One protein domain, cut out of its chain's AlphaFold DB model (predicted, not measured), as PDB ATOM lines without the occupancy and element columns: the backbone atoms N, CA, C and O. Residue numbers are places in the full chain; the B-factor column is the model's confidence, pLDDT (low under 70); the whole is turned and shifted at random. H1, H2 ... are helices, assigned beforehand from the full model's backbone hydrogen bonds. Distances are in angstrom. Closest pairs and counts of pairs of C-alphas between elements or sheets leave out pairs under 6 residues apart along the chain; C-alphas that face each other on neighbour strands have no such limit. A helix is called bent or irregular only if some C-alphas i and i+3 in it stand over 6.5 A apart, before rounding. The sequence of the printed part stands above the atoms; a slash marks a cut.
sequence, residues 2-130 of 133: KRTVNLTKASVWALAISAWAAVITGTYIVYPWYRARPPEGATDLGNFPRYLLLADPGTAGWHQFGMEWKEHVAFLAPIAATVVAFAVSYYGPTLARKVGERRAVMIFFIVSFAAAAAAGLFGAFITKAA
ATOM      1  N   LYS A   2     181.184 186.262 142.967       76.94
ATOM      2  CA  LYS A   2     180.789 186.367 141.537       76.94
ATOM      3  C   LYS A   2     179.659 187.380 141.264       76.94
ATOM      4  O   LYS A   2     179.780 188.187 140.353       76.94
ATOM      5  N   ARG A   3     178.604 187.391 142.093       81.94
ATOM      6  CA  ARG A   3     177.479 188.341 141.972       81.94
ATOM      7  C   ARG A   3     177.933 189.802 142.055       81.94
ATOM      8  O   ARG A   3     177.566 190.591 141.199       81.94
ATOM      9  N   THR A   4     178.771 190.141 143.036       81.88
ATOM     10  CA  THR A   4     179.304 191.500 143.219       81.88
ATOM     11  C   THR A   4     180.133 191.946 142.018       81.88
ATOM     12  O   THR A   4     179.934 193.044 141.521       81.88
ATOM     13  N   VAL A   5     180.996 191.071 141.492       84.25
ATOM     14  CA  VAL A   5     181.812 191.361 140.300       84.25
ATOM     15  C   VAL A   5     180.936 191.613 139.071       84.25
ATOM     16  O   VAL A   5     181.188 192.551 138.320       84.25
ATOM     17  N   ASN A   6     179.887 190.810 138.878       89.94
ATOM     18  CA  ASN A   6     178.954 190.990 137.766       89.94
ATOM     19  C   ASN A   6     178.169 192.301 137.886       89.94
ATOM     20  O   ASN A   6     177.998 192.994 136.887       89.94
ATOM     21  N   LEU A   7     177.749 192.667 139.100       92.19
ATOM     22  CA  LEU A   7     177.096 193.950 139.356       92.19
ATOM     23  C   LEU A   7     178.034 195.118 139.058       92.19
ATOM     24  O   LEU A   7     177.639 196.020 138.336       92.19
ATOM     25  N   THR A   8     179.288 195.078 139.519       92.69
ATOM     26  CA  THR A   8     180.265 196.136 139.220       92.69
ATOM     27  C   THR A   8     180.449 196.316 137.718       92.69
ATOM     28  O   THR A   8     180.406 197.447 137.246       92.69
ATOM     29  N   LYS A   9     180.594 195.220 136.961       94.88
ATOM     30  CA  LYS A   9     180.678 195.261 135.492       94.88
ATOM     31  C   LYS A   9     179.431 195.900 134.878       94.88
ATOM     32  O   LYS A   9     179.557 196.806 134.064       94.88
ATOM     33  N   ALA A  10     178.241 195.468 135.293       96.31
ATOM     34  CA  ALA A  10     176.991 196.039 134.804       96.31
ATOM     35  C   ALA A  10     176.890 197.544 135.112       96.31
ATOM     36  O   ALA A  10     176.537 198.320 134.232       96.31
ATOM     37  N   SER A  11     177.263 197.972 136.321       96.25
ATOM     38  CA  SER A  11     177.210 199.375 136.739       96.25
ATOM     39  C   SER A  11     178.147 200.276 135.935       96.25
ATOM     40  O   SER A  11     177.732 201.358 135.528       96.25
ATOM     41  N   VAL A  12     179.390 199.856 135.674       97.31
ATOM     42  CA  VAL A  12     180.331 200.682 134.891       97.31
ATOM     43  C   VAL A  12     179.930 200.775 133.418       97.31
ATOM     44  O   VAL A  12     180.092 201.833 132.815       97.31
ATOM     45  N   TRP A  13     179.346 199.714 132.850       98.25
ATOM     46  CA  TRP A  13     178.783 199.762 131.498       98.25
ATOM     47  C   TRP A  13     177.534 200.633 131.424       98.25
ATOM     48  O   TRP A  13     177.430 201.452 130.515       98.25
ATOM     49  N   ALA A  14     176.624 200.511 132.393       98.19
ATOM     50  CA  ALA A  14     175.455 201.377 132.485       98.19
ATOM     51  C   ALA A  14     175.871 202.853 132.550       98.19
ATOM     52  O   ALA A  14     175.366 203.658 131.775       98.19
ATOM     53  N   LEU A  15     176.859 203.193 133.386       97.31
ATOM     54  CA  LEU A  15     177.402 204.549 133.475       97.31
ATOM     55  C   LEU A  15     177.965 205.042 132.133       97.31
ATOM     56  O   LEU A  15     177.642 206.150 131.711       97.31
ATOM     57  N   ALA A  16     178.786 204.233 131.456       98.19
ATOM     58  CA  ALA A  16     179.369 204.605 130.168       98.19
ATOM     59  C   ALA A  16     178.294 204.831 129.093       98.19
ATOM     60  O   ALA A  16     178.352 205.817 128.360       98.19
ATOM     61  N   ILE A  17     177.285 203.957 129.030       98.31
ATOM     62  CA  ILE A  17     176.158 204.081 128.097       98.31
ATOM     63  C   ILE A  17     175.345 205.343 128.402       98.31
ATOM     64  O   ILE A  17     175.036 206.098 127.484       98.31
ATOM     65  N   SER A  18     175.039 205.615 129.672       97.62
ATOM     66  CA  SER A  18     174.327 206.832 130.073       97.62
ATOM     67  C   SER A  18     175.108 208.101 129.727       97.62
ATOM     68  O   SER A  18     174.515 209.063 129.242       97.62
ATOM     69  N   ALA A  19     176.431 208.105 129.918       96.06
ATOM     70  CA  ALA A  19     177.278 209.230 129.536       96.06
ATOM     71  C   ALA A  19     177.263 209.462 128.016       96.06
ATOM     72  O   ALA A  19     177.115 210.601 127.572       96.06
ATOM     73  N   TRP A  20     177.354 208.395 127.212       97.44
ATOM     74  CA  TRP A  20     177.243 208.494 125.754       97.44
ATOM     75  C   TRP A  20     175.874 209.013 125.325       97.44
ATOM     76  O   TRP A  20     175.807 209.929 124.510       97.44
ATOM     77  N   ALA A  21     174.796 208.480 125.904       97.00
ATOM     78  CA  ALA A  21     173.439 208.930 125.623       97.00
ATOM     79  C   ALA A  21     173.287 210.432 125.902       97.00
ATOM     80  O   ALA A  21     172.825 211.169 125.036       97.00
ATOM     81  N   ALA A  22     173.763 210.911 127.056       93.06
ATOM     82  CA  ALA A  22     173.710 212.327 127.407       93.06
ATOM     83  C   ALA A  22     174.464 213.216 126.400       93.06
ATOM     84  O   ALA A  22     173.926 214.232 125.954       93.06
ATOM     85  N   VAL A  23     175.684 212.833 126.006       93.31
ATOM     86  CA  VAL A  23     176.501 213.612 125.060       93.31
ATOM     87  C   VAL A  23     175.907 213.593 123.649       93.31
ATOM     88  O   VAL A  23     175.841 214.641 123.006       93.31
ATOM     89  N   ILE A  24     175.418 212.445 123.176       94.75
ATOM     90  CA  ILE A  24     174.776 212.312 121.859       94.75
ATOM     91  C   ILE A  24     173.486 213.134 121.815       94.75
ATOM     92  O   ILE A  24     173.299 213.917 120.885       94.75
ATOM     93  N   THR A  25     172.624 213.026 122.830       93.38
ATOM     94  CA  THR A  25     171.405 213.839 122.931       93.38
ATOM     95  C   THR A  25     171.738 215.329 122.958       93.38
ATOM     96  O   THR A  25     171.155 216.105 122.201       93.38
ATOM     97  N   GLY A  26     172.714 215.743 123.769       89.12
ATOM     98  CA  GLY A  26     173.164 217.133 123.806       89.12
ATOM     99  C   GLY A  26     173.629 217.632 122.436       89.12
ATOM    100  O   GLY A  26     173.183 218.681 121.982       89.12
ATOM    101  N   THR A  27     174.471 216.856 121.755       90.56
ATOM    102  CA  THR A  27     175.135 217.252 120.502       90.56
ATOM    103  C   THR A  27     174.207 217.236 119.294       90.56
ATOM    104  O   THR A  27     174.271 218.134 118.458       90.56
ATOM    105  N   TYR A  28     173.350 216.224 119.176       91.44
ATOM    106  CA  TYR A  28     172.582 215.988 117.951       91.44
ATOM    107  C   TYR A  28     171.105 216.353 118.062       91.44
ATOM    108  O   TYR A  28     170.448 216.482 117.035       91.44
ATOM    109  N   ILE A  29     170.579 216.543 119.275       91.50
ATOM    110  CA  ILE A  29     169.172 216.912 119.484       91.50
ATOM    111  C   ILE A  29     169.077 218.341 120.020       91.50
ATOM    112  O   ILE A  29     168.421 219.185 119.416       91.50
ATOM    113  N   VAL A  30     169.764 218.643 121.123       89.94
ATOM    114  CA  VAL A  30     169.639 219.949 121.797       89.94
ATOM    115  C   VAL A  30     170.429 221.045 121.077       89.94
ATOM    116  O   VAL A  30     169.941 222.158 120.881       89.94
ATOM    117  N   TYR A  31     171.660 220.747 120.668       88.69
ATOM    118  CA  TYR A  31     172.567 221.743 120.106       88.69
ATOM    119  C   TYR A  31     172.137 222.330 118.743       88.69
ATOM    120  O   TYR A  31     172.346 223.530 118.538       88.69
ATOM    121  N   PRO A  32     171.497 221.584 117.817       91.75
ATOM    122  CA  PRO A  32     170.927 222.176 116.605       91.75
ATOM    123  C   PRO A  32     169.901 223.273 116.900       91.75
ATOM    124  O   PRO A  32     169.958 224.340 116.292       91.75
ATOM    125  N   TRP A  33     169.021 223.050 117.877       89.56
ATOM    126  CA  TRP A  33     168.030 224.041 118.286       89.56
ATOM    127  C   TRP A  33     168.679 225.270 118.934       89.56
ATOM    128  O   TRP A  33     168.338 226.400 118.595       89.56
ATOM    129  N   TYR A  34     169.707 225.071 119.765       89.00
ATOM    130  CA  TYR A  34     170.498 226.172 120.326       89.00
ATOM    131  C   TYR A  34     171.115 227.088 119.245       89.00
ATOM    132  O   TYR A  34     171.250 228.294 119.460       89.00
ATOM    133  N   ARG A  35     171.474 226.538 118.074       89.88
ATOM    134  CA  ARG A  35     172.057 227.280 116.939       89.88
ATOM    135  C   ARG A  35     171.040 227.764 115.902       89.88
ATOM    136  O   ARG A  35     171.468 228.285 114.865       89.88
ATOM    137  N   ALA A  36     169.741 227.619 116.158       92.31
ATOM    138  CA  ALA A  36     168.703 228.127 115.270       92.31
ATOM    139  C   ALA A  36     168.926 229.620 114.978       92.31
ATOM    140  O   ALA A  36     169.320 230.386 115.860       92.31
ATOM    141  N   ARG A  37     168.734 230.020 113.716       91.56
ATOM    142  CA  ARG A  37     168.922 231.410 113.290       91.56
ATOM    143  C   ARG A  37     167.604 232.178 113.426       91.56
ATOM    144  O   ARG A  37     166.588 231.648 112.974       91.56
ATOM    145  N   PRO A  38     167.617 233.393 113.997       91.81
ATOM    146  CA  PRO A  38     166.446 234.252 113.989       91.81
ATOM    147  C   PRO A  38     166.099 234.685 112.554       91.81
ATOM    148  O   PRO A  38     167.005 234.797 111.720       91.81
ATOM    149  N   PRO A  39     164.812 234.943 112.255       91.19
ATOM    150  CA  PRO A  39     164.407 235.628 111.031       91.19
ATOM    151  C   PRO A  39     165.104 236.987 110.889       91.19
ATOM    152  O   PRO A  39     165.429 237.636 111.885       91.19
ATOM    153  N   GLU A  40     165.311 237.437 109.653       87.69
ATOM    154  CA  GLU A  40     165.899 238.756 109.400       87.69
ATOM    155  C   GLU A  40     165.042 239.867 110.022       87.69
ATOM    156  O   GLU A  40     163.818 239.873 109.902       87.69
ATOM    157  N   GLY A  41     165.692 240.798 110.724       84.94
ATOM    158  CA  GLY A  41     165.016 241.898 111.416       84.94
ATOM    159  C   GLY A  41     164.308 241.515 112.721       84.94
ATOM    160  O   GLY A  41     163.661 242.374 113.318       84.94
ATOM    161  N   ALA A  42     164.424 240.269 113.196       86.75
ATOM    162  CA  ALA A  42     163.843 239.874 114.475       86.75
ATOM    163  C   ALA A  42     164.489 240.638 115.644       86.75
ATOM    164  O   ALA A  42     165.698 240.566 115.868       86.75
ATOM    165  N   THR A  43     163.662 241.344 116.413       85.06
ATOM    166  CA  THR A  43     164.065 242.049 117.638       85.06
ATOM    167  C   THR A  43     163.913 241.187 118.889       85.06
ATOM    168  O   THR A  43     164.561 241.451 119.897       85.06
ATOM    169  N   ASP A  44     163.056 240.164 118.836       87.31
ATOM    170  CA  ASP A  44     162.883 239.193 119.915       87.31
ATOM    171  C   ASP A  44     163.748 237.952 119.664       87.31
ATOM    172  O   ASP A  44     163.543 237.200 118.708       87.31
ATOM    173  N   LEU A  45     164.733 237.748 120.540       87.94
ATOM    174  CA  LEU A  45     165.685 236.637 120.486       87.94
ATOM    175  C   LEU A  45     165.393 235.551 121.532       87.94
ATOM    176  O   LEU A  45     166.210 234.648 121.703       87.94
ATOM    177  N   GLY A  46     164.246 235.595 122.223       87.25
ATOM    178  CA  GLY A  46     163.915 234.662 123.310       87.25
ATOM    179  C   GLY A  46     163.953 233.179 122.913       87.25
ATOM    180  O   GLY A  46     164.292 232.332 123.733       87.25
ATOM    181  N   ASN A  47     163.694 232.876 121.637       88.38
ATOM    182  CA  ASN A  47     163.751 231.523 121.066       88.38
ATOM    183  C   ASN A  47     165.076 231.185 120.367       88.38
ATOM    184  O   ASN A  47     165.216 230.114 119.775       88.38
ATOM    185  N   PHE A  48     166.062 232.081 120.429       91.88
ATOM    186  CA  PHE A  48     167.345 231.955 119.741       91.88
ATOM    187  C   PHE A  48     168.492 232.117 120.748       91.88
ATOM    188  O   PHE A  48     169.195 233.131 120.727       91.88
ATOM    189  N   PRO A  49     168.719 231.121 121.634       90.19
ATOM    190  CA  PRO A  49     169.560 231.278 122.821       90.19
ATOM    191  C   PRO A  49     170.986 231.729 122.500       90.19
ATOM    192  O   PRO A  49     171.542 232.575 123.192       90.19
ATOM    193  N   ARG A  50     171.585 231.207 121.421       91.50
ATOM    194  CA  ARG A  50     172.907 231.649 120.963       91.50
ATOM    195  C   ARG A  50     172.943 233.146 120.656       91.50
ATOM    196  O   ARG A  50     173.880 233.824 121.059       91.50
ATOM    197  N   TYR A  51     171.953 233.642 119.920       91.12
ATOM    198  CA  TYR A  51     171.888 235.046 119.519       91.12
ATOM    199  C   TYR A  51     171.548 235.937 120.710       91.12
ATOM    200  O   TYR A  51     172.134 237.005 120.841       91.12
ATOM    201  N   LEU A  52     170.690 235.460 121.615       90.62
ATOM    202  CA  LEU A  52     170.388 236.134 122.874       90.62
ATOM    203  C   LEU A  52     171.650 236.332 123.732       90.62
ATOM    204  O   LEU A  52     171.887 237.440 124.197       90.62
ATOM    205  N   LEU A  53     172.493 235.301 123.876       90.38
ATOM    206  CA  LEU A  53     173.771 235.410 124.604       90.38
ATOM    207  C   LEU A  53     174.754 236.366 123.928       90.38
ATOM    208  O   LEU A  53     175.527 237.043 124.592       90.38
ATOM    209  N   LEU A  54     174.775 236.393 122.597       91.31
ATOM    210  CA  LEU A  54     175.696 237.244 121.846       91.31
ATOM    211  C   LEU A  54     175.239 238.706 121.761       91.31
ATOM    212  O   LEU A  54     176.060 239.562 121.440       91.31
ATOM    213  N   ALA A  55     173.966 238.998 122.040       89.56
ATOM    214  CA  ALA A  55     173.416 240.351 121.995       89.56
ATOM    215  C   ALA A  55     173.888 241.237 123.161       89.56
ATOM    216  O   ALA A  55     173.916 242.458 123.019       89.56
ATOM    217  N   ASP A  56     174.281 240.641 124.291       87.75
ATOM    218  CA  ASP A  56     174.810 241.348 125.459       87.75
ATOM    219  C   ASP A  56     176.265 240.915 125.735       87.75
ATOM    220  O   ASP A  56     176.503 239.738 126.042       87.75
ATOM    221  N   PRO A  57     177.248 241.840 125.699       88.69
ATOM    222  CA  PRO A  57     178.636 241.553 126.061       88.69
ATOM    223  C   PRO A  57     178.805 240.850 127.418       88.69
ATOM    224  O   PRO A  57     179.718 240.039 127.570       88.69
ATOM    225  N   GLY A  58     177.920 241.107 128.390       89.12
ATOM    226  CA  GLY A  58     177.935 240.472 129.710       89.12
ATOM    227  C   GLY A  58     177.584 238.980 129.699       89.12
ATOM    228  O   GLY A  58     177.921 238.264 130.642       89.12
ATOM    229  N   THR A  59     176.948 238.484 128.634       89.50
ATOM    230  CA  THR A  59     176.555 237.070 128.492       89.50
ATOM    231  C   THR A  59     177.241 236.349 127.329       89.50
ATOM    232  O   THR A  59     177.256 235.115 127.305       89.50
ATOM    233  N   ALA A  60     177.917 237.075 126.434       89.19
ATOM    234  CA  ALA A  60     178.593 236.517 125.261       89.19
ATOM    235  C   ALA A  60     179.652 235.451 125.602       89.19
ATOM    236  O   ALA A  60     179.806 234.471 124.866       89.19
ATOM    237  N   GLY A  61     180.331 235.585 126.747       87.06
ATOM    238  CA  GLY A  61     181.322 234.612 127.224       87.06
ATOM    239  C   GLY A  61     180.752 233.204 127.450       87.06
ATOM    240  O   GLY A  61     181.456 232.209 127.270       87.06
ATOM    241  N   TRP A  62     179.457 233.085 127.760       88.81
ATOM    242  CA  TRP A  62     178.794 231.785 127.895       88.81
ATOM    243  C   TRP A  62     178.748 231.014 126.578       88.81
ATOM    244  O   TRP A  62     178.896 229.792 126.583       88.81
ATOM    245  N   HIS A  63     178.586 231.716 125.455       87.94
ATOM    246  CA  HIS A  63     178.705 231.107 124.135       87.94
ATOM    247  C   HIS A  63     180.175 230.897 123.762       87.94
ATOM    248  O   HIS A  63     180.579 229.775 123.493       87.94
ATOM    249  N   GLN A  64     180.986 231.955 123.794       86.44
ATOM    250  CA  GLN A  64     182.350 231.923 123.253       86.44
ATOM    251  C   GLN A  64     183.304 230.985 124.003       86.44
ATOM    252  O   GLN A  64     184.270 230.512 123.418       86.44
ATOM    253  N   PHE A  65     183.057 230.719 125.287       85.81
ATOM    254  CA  PHE A  65     183.896 229.837 126.099       85.81
ATOM    255  C   PHE A  65     183.119 228.638 126.648       85.81
ATOM    256  O   PHE A  65     183.560 227.494 126.538       85.81
ATOM    257  N   GLY A  66     181.937 228.881 127.224       83.69
ATOM    258  CA  GLY A  66     181.136 227.824 127.846       83.69
ATOM    259  C   GLY A  66     180.667 226.755 126.854       83.69
ATOM    260  O   GLY A  66     180.692 225.565 127.180       83.69
ATOM    261  N   MET A  67     180.272 227.152 125.640       85.44
ATOM    262  CA  MET A  67     179.859 226.194 124.609       85.44
ATOM    263  C   MET A  67     181.036 225.448 123.989       85.44
ATOM    264  O   MET A  67     180.937 224.235 123.859       85.44
ATOM    265  N   GLU A  68     182.166 226.109 123.736       81.25
ATOM    266  CA  GLU A  68     183.399 225.447 123.271       81.25
ATOM    267  C   GLU A  68     183.825 224.319 124.226       81.25
ATOM    268  O   GLU A  68     184.120 223.192 123.818       81.25
ATOM    269  N   TRP A  69     183.763 224.576 125.538       78.00
ATOM    270  CA  TRP A  69     184.052 223.552 126.540       78.00
ATOM    271  C   TRP A  69     183.031 222.408 126.515       78.00
ATOM    272  O   TRP A  69     183.405 221.237 126.589       78.00
ATOM    273  N   LYS A  70     181.733 222.710 126.382       78.94
ATOM    274  CA  LYS A  70     180.696 221.674 126.249       78.94
ATOM    275  C   LYS A  70     180.838 220.855 124.969       78.94
ATOM    276  O   LYS A  70     180.510 219.675 124.995       78.94
ATOM    277  N   GLU A  71     181.302 221.444 123.879       79.50
ATOM    278  CA  GLU A  71     181.428 220.762 122.591       79.50
ATOM    279  C   GLU A  71     182.631 219.819 122.559       79.50
ATOM    280  O   GLU A  71     182.520 218.702 122.055       79.50
ATOM    281  N   HIS A  72     183.754 220.210 123.164       81.62
ATOM    282  CA  HIS A  72     184.983 219.418 123.114       81.62
ATOM    283  C   HIS A  72     185.204 218.548 124.354       81.62
ATOM    284  O   HIS A  72     185.530 217.364 124.244       81.62
ATOM    285  N   VAL A  73     185.006 219.097 125.553       85.75
ATOM    286  CA  VAL A  73     185.368 218.414 126.806       85.75
ATOM    287  C   VAL A  73     184.289 217.433 127.251       85.75
ATOM    288  O   VAL A  73     184.609 216.426 127.886       85.75
ATOM    289  N   ALA A  74     183.025 217.638 126.866       87.00
ATOM    290  CA  ALA A  74     181.954 216.713 127.235       87.00
ATOM    291  C   ALA A  74     182.175 215.295 126.682       87.00
ATOM    292  O   ALA A  74     181.813 214.336 127.356       87.00
ATOM    293  N   PHE A  75     182.819 215.141 125.519       92.44
ATOM    294  CA  PHE A  75     183.128 213.829 124.934       92.44
ATOM    295  C   PHE A  75     184.207 213.054 125.699       92.44
ATOM    296  O   PHE A  75     184.237 211.824 125.630       92.44
ATOM    297  N   LEU A  76     185.050 213.726 126.490       94.00
ATOM    298  CA  LEU A  76     186.031 213.031 127.330       94.00
ATOM    299  C   LEU A  76     185.355 212.183 128.408       94.00
ATOM    300  O   LEU A  76     185.867 211.117 128.743       94.00
ATOM    301  N   ALA A  77     184.195 212.618 128.913       95.25
ATOM    302  CA  ALA A  77     183.454 211.883 129.929       95.25
ATOM    303  C   ALA A  77     183.069 210.460 129.477       95.25
ATOM    304  O   ALA A  77     183.542 209.498 130.085       95.25
ATOM    305  N   PRO A  78     182.273 210.270 128.408       97.06
ATOM    306  CA  PRO A  78     181.878 208.936 127.981       97.06
ATOM    307  C   PRO A  78     183.053 208.089 127.481       97.06
ATOM    308  O   PRO A  78     183.077 206.892 127.756       97.06
ATOM    309  N   ILE A  79     184.061 208.680 126.825       97.38
ATOM    310  CA  ILE A  79     185.254 207.942 126.375       97.38
ATOM    311  C   ILE A  79     186.015 207.368 127.577       97.38
ATOM    312  O   ILE A  79     186.307 206.171 127.618       97.38
ATOM    313  N   ALA A  80     186.296 208.195 128.587       97.69
ATOM    314  CA  ALA A  80     186.980 207.752 129.797       97.69
ATOM    315  C   ALA A  80     186.148 206.719 130.580       97.69
ATOM    316  O   ALA A  80     186.694 205.721 131.054       97.69
ATOM    317  N   ALA A  81     184.822 206.892 130.649       98.12
ATOM    318  CA  ALA A  81     183.921 205.901 131.231       98.12
ATOM    319  C   ALA A  81     183.967 204.555 130.483       98.12
ATOM    320  O   ALA A  81     183.987 203.501 131.122       98.12
ATOM    321  N   THR A  82     184.049 204.560 129.147       98.44
ATOM    322  CA  THR A  82     184.212 203.339 128.342       98.44
ATOM    323  C   THR A  82     185.537 202.636 128.641       98.44
ATOM    324  O   THR A  82     185.545 201.415 128.796       98.44
ATOM    325  N   VAL A  83     186.643 203.375 128.800       98.19
ATOM    326  CA  VAL A  83     187.943 202.800 129.206       98.19
ATOM    327  C   VAL A  83     187.828 202.095 130.559       98.19
ATOM    328  O   VAL A  83     188.278 200.956 130.704       98.19
ATOM    329  N   VAL A  84     187.176 202.729 131.539       98.12
ATOM    330  CA  VAL A  84     186.917 202.129 132.858       98.12
ATOM    331  C   VAL A  84     186.076 200.860 132.724       98.12
ATOM    332  O   VAL A  84     186.440 199.823 133.284       98.12
ATOM    333  N   ALA A  85     184.980 200.914 131.964       98.06
ATOM    334  CA  ALA A  85     184.082 199.781 131.774       98.06
ATOM    335  C   ALA A  85     184.789 198.586 131.121       98.06
ATOM    336  O   ALA A  85     184.656 197.449 131.584       98.06
ATOM    337  N   PHE A  86     185.610 198.850 130.103       98.00
ATOM    338  CA  PHE A  86     186.439 197.842 129.455       98.00
ATOM    339  C   PHE A  86     187.454 197.231 130.426       98.00
ATOM    340  O   PHE A  86     187.482 196.011 130.584       98.00
ATOM    341  N   ALA A  87     188.246 198.049 131.126       96.81
ATOM    342  CA  ALA A  87     189.293 197.564 132.024       96.81
ATOM    343  C   ALA A  87     188.727 196.723 133.183       96.81
ATOM    344  O   ALA A  87     189.265 195.662 133.508       96.81
ATOM    345  N   VAL A  88     187.607 197.146 133.775       96.38
ATOM    346  CA  VAL A  88     186.903 196.388 134.824       96.38
ATOM    347  C   VAL A  88     186.355 195.065 134.280       96.38
ATOM    348  O   VAL A  88     186.439 194.034 134.956       96.38
ATOM    349  N   SER A  89     185.829 195.053 133.052       96.38
ATOM    350  CA  SER A  89     185.367 193.824 132.399       96.38
ATOM    351  C   SER A  89     186.508 192.857 132.086       96.38
ATOM    352  O   SER A  89     186.359 191.664 132.371       96.38
ATOM    353  N   TYR A  90     187.613 193.375 131.545       95.88
ATOM    354  CA  TYR A  90     188.767 192.621 131.060       95.88
ATOM    355  C   TYR A  90     189.588 192.018 132.203       95.88
ATOM    356  O   TYR A  90     189.763 190.803 132.266       95.88
ATOM    357  N   TYR A  91     190.036 192.837 133.159       94.06
ATOM    358  CA  TYR A  91     190.853 192.353 134.276       94.06
ATOM    359  C   TYR A  91     190.014 191.675 135.368       94.06
ATOM    360  O   TYR A  91     190.510 190.801 136.090       94.06
ATOM    361  N   GLY A  92     188.741 192.056 135.516       91.44
ATOM    362  CA  GLY A  92     187.841 191.473 136.507       91.44
ATOM    363  C   GLY A  92     188.442 191.488 137.925       91.44
ATOM    364  O   GLY A  92     189.037 192.486 138.331       91.44
ATOM    365  N   PRO A  93     188.345 190.384 138.693       91.81
ATOM    366  CA  PRO A  93     188.894 190.319 140.052       91.81
ATOM    367  C   PRO A  93     190.414 190.524 140.139       91.81
ATOM    368  O   PRO A  93     190.918 190.925 141.188       91.81
ATOM    369  N   THR A  94     191.160 190.259 139.061       93.31
ATOM    370  CA  THR A  94     192.629 190.379 139.071       93.31
ATOM    371  C   THR A  94     193.102 191.831 139.122       93.31
ATOM    372  O   THR A  94     194.213 192.091 139.585       93.31
ATOM    373  N   LEU A  95     192.235 192.787 138.759       92.44
ATOM    374  CA  LEU A  95     192.515 194.223 138.819       92.44
ATOM    375  C   LEU A  95     192.910 194.681 140.231       92.44
ATOM    376  O   LEU A  95     193.751 195.561 140.389       92.44
ATOM    377  N   ALA A  96     192.365 194.044 141.274       89.94
ATOM    378  CA  ALA A  96     192.684 194.378 142.662       89.94
ATOM    379  C   ALA A  96     194.179 194.197 142.990       89.94
ATOM    380  O   ALA A  96     194.722 194.946 143.803       89.94
ATOM    381  N   ARG A  97     194.855 193.251 142.325       93.94
ATOM    382  CA  ARG A  97     196.277 192.927 142.538       93.94
ATOM    383  C   ARG A  97     197.220 193.741 141.645       93.94
ATOM    384  O   ARG A  97     198.428 193.711 141.840       93.94
ATOM    385  N   LYS A  98     196.670 194.475 140.680       93.38
ATOM    386  CA  LYS A  98     197.382 195.208 139.632       93.38
ATOM    387  C   LYS A  98     197.381 196.705 139.938       93.38
ATOM    388  O   LYS A  98     196.478 197.434 139.539       93.38
ATOM    389  N   VAL A  99     198.355 197.158 140.733       93.38
ATOM    390  CA  VAL A  99     198.370 198.525 141.295       93.38
ATOM    391  C   VAL A  99     198.418 199.603 140.205       93.38
ATOM    392  O   VAL A  99     197.704 200.599 140.320       93.38
ATOM    393  N   GLY A 100     199.211 199.395 139.149       95.75
ATOM    394  CA  GLY A 100     199.336 200.344 138.039       95.75
ATOM    395  C   GLY A 100     198.030 200.492 137.261       95.75
ATOM    396  O   GLY A 100     197.510 201.597 137.116       95.75
ATOM    397  N   GLU A 101     197.446 199.373 136.844       95.19
ATOM    398  CA  GLU A 101     196.195 199.330 136.090       95.19
ATOM    399  C   GLU A 101     195.026 199.859 136.925       95.19
ATOM    400  O   GLU A 101     194.220 200.645 136.436       95.19
ATOM    401  N   ARG A 102     194.969 199.520 138.219       95.12
ATOM    402  CA  ARG A 102     193.972 200.080 139.140       95.12
ATOM    403  C   ARG A 102     194.106 201.598 139.254       95.12
ATOM    404  O   ARG A 102     193.094 202.294 139.244       95.12
ATOM    405  N   ARG A 103     195.332 202.124 139.352       97.06
ATOM    406  CA  ARG A 103     195.579 203.573 139.391       97.06
ATOM    407  C   ARG A 103     195.129 204.246 138.099       97.06
ATOM    408  O   ARG A 103     194.447 205.261 138.175       97.06
ATOM    409  N   ALA A 104     195.446 203.663 136.945       96.75
ATOM    410  CA  ALA A 104     194.986 204.169 135.656       96.75
ATOM    411  C   ALA A 104     193.449 204.200 135.579       96.75
ATOM    412  O   ALA A 104     192.881 205.237 135.250       96.75
ATOM    413  N   VAL A 105     192.772 203.115 135.971       97.00
ATOM    414  CA  VAL A 105     191.300 203.051 136.023       97.00
ATOM    415  C   VAL A 105     190.720 204.151 136.913       97.00
ATOM    416  O   VAL A 105     189.777 204.822 136.503       97.00
ATOM    417  N   MET A 106     191.292 204.386 138.097       97.06
ATOM    418  CA  MET A 106     190.843 205.473 138.977       97.06
ATOM    419  C   MET A 106     191.042 206.854 138.341       97.06
ATOM    420  O   MET A 106     190.152 207.691 138.442       97.06
ATOM    421  N   ILE A 107     192.166 207.090 137.659       98.12
ATOM    422  CA  ILE A 107     192.425 208.358 136.960       98.12
ATOM    423  C   ILE A 107     191.387 208.583 135.858       98.12
ATOM    424  O   ILE A 107     190.762 209.639 135.834       98.12
ATOM    425  N   PHE A 108     191.146 207.595 134.990       98.00
ATOM    426  CA  PHE A 108     190.120 207.707 133.947       98.00
ATOM    427  C   PHE A 108     188.728 207.933 134.537       98.00
ATOM    428  O   PHE A 108     187.966 208.749 134.024       98.00
ATOM    429  N   PHE A 109     188.407 207.271 135.647       96.88
ATOM    430  CA  PHE A 109     187.140 207.482 136.335       96.88
ATOM    431  C   PHE A 109     187.006 208.918 136.862       96.88
ATOM    432  O   PHE A 109     185.992 209.566 136.623       96.88
ATOM    433  N   ILE A 110     188.045 209.460 137.502       97.88
ATOM    434  CA  ILE A 110     188.061 210.852 137.982       97.88
ATOM    435  C   ILE A 110     187.928 211.835 136.816       97.88
ATOM    436  O   ILE A 110     187.105 212.745 136.883       97.88
ATOM    437  N   VAL A 111     188.687 211.637 135.733       96.56
ATOM    438  CA  VAL A 111     188.605 212.468 134.520       96.56
ATOM    439  C   VAL A 111     187.194 212.435 133.940       96.56
ATOM    440  O   VAL A 111     186.653 213.485 133.601       96.56
ATOM    441  N   SER A 112     186.567 211.255 133.892       96.12
ATOM    442  CA  SER A 112     185.192 211.104 133.421       96.12
ATOM    443  C   SER A 112     184.215 211.957 134.229       96.12
ATOM    444  O   SER A 112     183.394 212.666 133.649       96.12
ATOM    445  N   PHE A 113     184.291 211.890 135.559       95.00
ATOM    446  CA  PHE A 113     183.407 212.653 136.440       95.00
ATOM    447  C   PHE A 113     183.681 214.155 136.374       95.00
ATOM    448  O   PHE A 113     182.737 214.937 136.304       95.00
ATOM    449  N   ALA A 114     184.948 214.564 136.351       94.94
ATOM    450  CA  ALA A 114     185.326 215.969 136.262       94.94
ATOM    451  C   ALA A 114     184.847 216.603 134.946       94.94
ATOM    452  O   ALA A 114     184.258 217.685 134.963       94.94
ATOM    453  N   ALA A 115     185.027 215.908 133.818       92.81
ATOM    454  CA  ALA A 115     184.551 216.364 132.515       92.81
ATOM    455  C   ALA A 115     183.019 216.484 132.478       92.81
ATOM    456  O   ALA A 115     182.490 217.508 132.042       92.81
ATOM    457  N   ALA A 116     182.301 215.479 132.997       92.44
ATOM    458  CA  ALA A 116     180.841 215.504 133.072       92.44
ATOM    459  C   ALA A 116     180.325 216.634 133.977       92.44
ATOM    460  O   ALA A 116     179.390 217.342 133.603       92.44
ATOM    461  N   ALA A 117     180.951 216.841 135.139       91.94
ATOM    462  CA  ALA A 117     180.590 217.907 136.068       91.94
ATOM    463  C   ALA A 117     180.806 219.294 135.450       91.94
ATOM    464  O   ALA A 117     179.907 220.131 135.508       91.94
ATOM    465  N   ALA A 118     181.952 219.524 134.802       90.25
ATOM    466  CA  ALA A 118     182.226 220.780 134.108       90.25
ATOM    467  C   ALA A 118     181.195 221.042 132.997       90.25
ATOM    468  O   ALA A 118     180.594 222.114 132.953       90.25
ATOM    469  N   ALA A 119     180.923 220.049 132.143       89.06
ATOM    470  CA  ALA A 119     179.933 220.170 131.071       89.06
ATOM    471  C   ALA A 119     178.509 220.426 131.604       89.06
ATOM    472  O   ALA A 119     177.772 221.242 131.042       89.06
ATOM    473  N   GLY A 120     178.129 219.762 132.700       88.38
ATOM    474  CA  GLY A 120     176.845 219.953 133.373       88.38
ATOM    475  C   GLY A 120     176.696 221.350 133.979       88.38
ATOM    476  O   GLY A 120     175.673 221.997 133.761       88.38
ATOM    477  N   LEU A 121     177.730 221.848 134.667       90.56
ATOM    478  CA  LEU A 121     177.752 223.195 135.248       90.56
ATOM    479  C   LEU A 121     177.629 224.277 134.175       90.56
ATOM    480  O   LEU A 121     176.748 225.131 134.273       90.56
ATOM    481  N   PHE A 122     178.443 224.210 133.117       88.56
ATOM    482  CA  PHE A 122     178.310 225.136 131.990       88.56
ATOM    483  C   PHE A 122     176.925 225.039 131.356       88.56
ATOM    484  O   PHE A 122     176.325 226.061 131.041       88.56
ATOM    485  N   GLY A 123     176.367 223.833 131.230       85.94
ATOM    486  CA  GLY A 123     175.015 223.653 130.716       85.94
ATOM    487  C   GLY A 123     173.959 224.366 131.551       85.94
ATOM    488  O   GLY A 123     173.159 225.109 130.993       85.94
ATOM    489  N   ALA A 124     173.989 224.184 132.869       88.25
ATOM    490  CA  ALA A 124     173.046 224.822 133.778       88.25
ATOM    491  C   ALA A 124     173.157 226.355 133.744       88.25
ATOM    492  O   ALA A 124     172.139 227.047 133.691       88.25
ATOM    493  N   PHE A 125     174.378 226.897 133.730       88.12
ATOM    494  CA  PHE A 125     174.582 228.345 133.689       88.12
ATOM    495  C   PHE A 125     174.193 228.967 132.348       88.12
ATOM    496  O   PHE A 125     173.574 230.027 132.349       88.12
ATOM    497  N   ILE A 126     174.459 228.294 131.226       86.06
ATOM    498  CA  ILE A 126     174.027 228.746 129.896       86.06
ATOM    499  C   ILE A 126     172.499 228.814 129.819       86.06
ATOM    500  O   ILE A 126     171.962 229.832 129.390       86.06
ATOM    501  N   THR A 127     171.790 227.785 130.294       86.19
ATOM    502  CA  THR A 127     170.316 227.786 130.327       86.19
ATOM    503  C   THR A 127     169.765 228.903 131.213       86.19
ATOM    504  O   THR A 127     168.738 229.493 130.895       86.19
ATOM    505  N   LYS A 128     170.445 229.225 132.319       87.38
ATOM    506  CA  LYS A 128     170.056 230.345 133.185       87.38
ATOM    507  C   LYS A 128     170.318 231.709 132.537       87.38
ATOM    508  O   LYS A 128     169.534 232.626 132.750       87.38
ATOM    509  N   ALA A 129     171.413 231.849 131.793       85.50
ATOM    510  CA  ALA A 129     171.798 233.095 131.128       85.50
ATOM    511  C   ALA A 129     170.965 233.379 129.865       85.50
ATOM    512  O   ALA A 129     170.722 234.538 129.550       85.50
ATOM    513  N   ALA A 130     170.495 232.336 129.179       83.94
ATOM    514  CA  ALA A 130     169.575 232.435 128.049       83.94
ATOM    515  C   ALA A 130     168.329 231.568 128.281       83.94
ATOM    516  O   ALA A 130     168.197 230.497 127.679       83.94
TER     517      ALA A 130
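What this domain is: This is residues 2 to 130 of the 133 residues of an uncharacterized protein of Chloroflexi bacterium (UniProt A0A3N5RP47). Look for a long, slim rod of helices: H1 and H5 run lengthwise the same general way, while H3 and H4 follow one another back along the rod, H4 packing on both H1 and H5, and H3 on H5. Near one end, short H2 packs on H3, and the loop of residues 35 to 48 reaches the tip; at the other end H4 turns sharply before H5 begins. The printed part has 129 residues with five named helices, H1 to H5 in chain order, and no named strand; its class is all helix. It is loose, with a radius of gyration of the C-alphas of 19.2 A, and spans 65 by 23 by 18 A.

How they stand to each other: Start with H1, residues 2 to 34, which has a kink of 27 degrees near residue 28; it is neither bent nor irregular, but only just, with C-alphas 27 and 30 6.3 A apart. A long link leads to H2, residues 49 to 55, close to H1 but not clearly touching it: their closest C-alphas, Tyr 34 and Pro 49, are 5.8 A apart. Next comes H3, residues 57 to 72, irregular with C-alphas 58 and 61 7.2 A apart. With residues 59 to 63 alone it touches H2, closest at the C-alphas of Leu 54 and Ala 60, 4.5 A; the two are a hairpin at a steep tilt of 41 degrees. H4, residues 76 to 97, meets H3 only through their link; H4 is irregular, with C-alphas 90 and 93 9.3 A apart, and has a kink of 92 degrees near residue 91. It touches H1 at a shallow tilt of 7 degrees, opposite ways, closest at the C-alphas of Ala 16 and Ala 81, 4.9 A. H5, residues 99 to 129, forms a hairpin with H4 at a shallow tilt of 26 degrees, their closest C-alphas, Ala 77 and Ser 112, being 4.0 A apart. With residues 119 to 129 alone H5 touches H3, closest at the C-alphas of Lys 70 and Ala 119, 5.1 A, at a shallow tilt of 32 degrees, only just short of steep. H1 and H5 are near each other, while H2 and H4 are apart. In H2 and H5 every O i to N i+4 pair is within hydrogen-bond range; in H1 25 of 29 are, in H3 8 of 12 and in H4 13 of 18.

Where its parts are: Find C-alpha 2 at (180.789, 186.367, 141.537); from there H1 runs 46.3 A to C-alpha 34. H2 measures 9.9 A, H3 23.2 A and H4 27.2 A from first to last C-alpha. H5 begins at C-alpha 99, at (198.370, 198.525, 141.295), and runs 44.8 A to C-alpha 129, at (171.798, 233.095, 131.128).

The domain as a whole: The two C-alphas farthest apart are those of Gly 41 and Arg 97, 65.9 A. The printed part has no cut. The link from H1 to H2, 14 residues, is long; the other three are tight. The mean pLDDT of the printed part is 91.4, and no printed residue of this model is under 70.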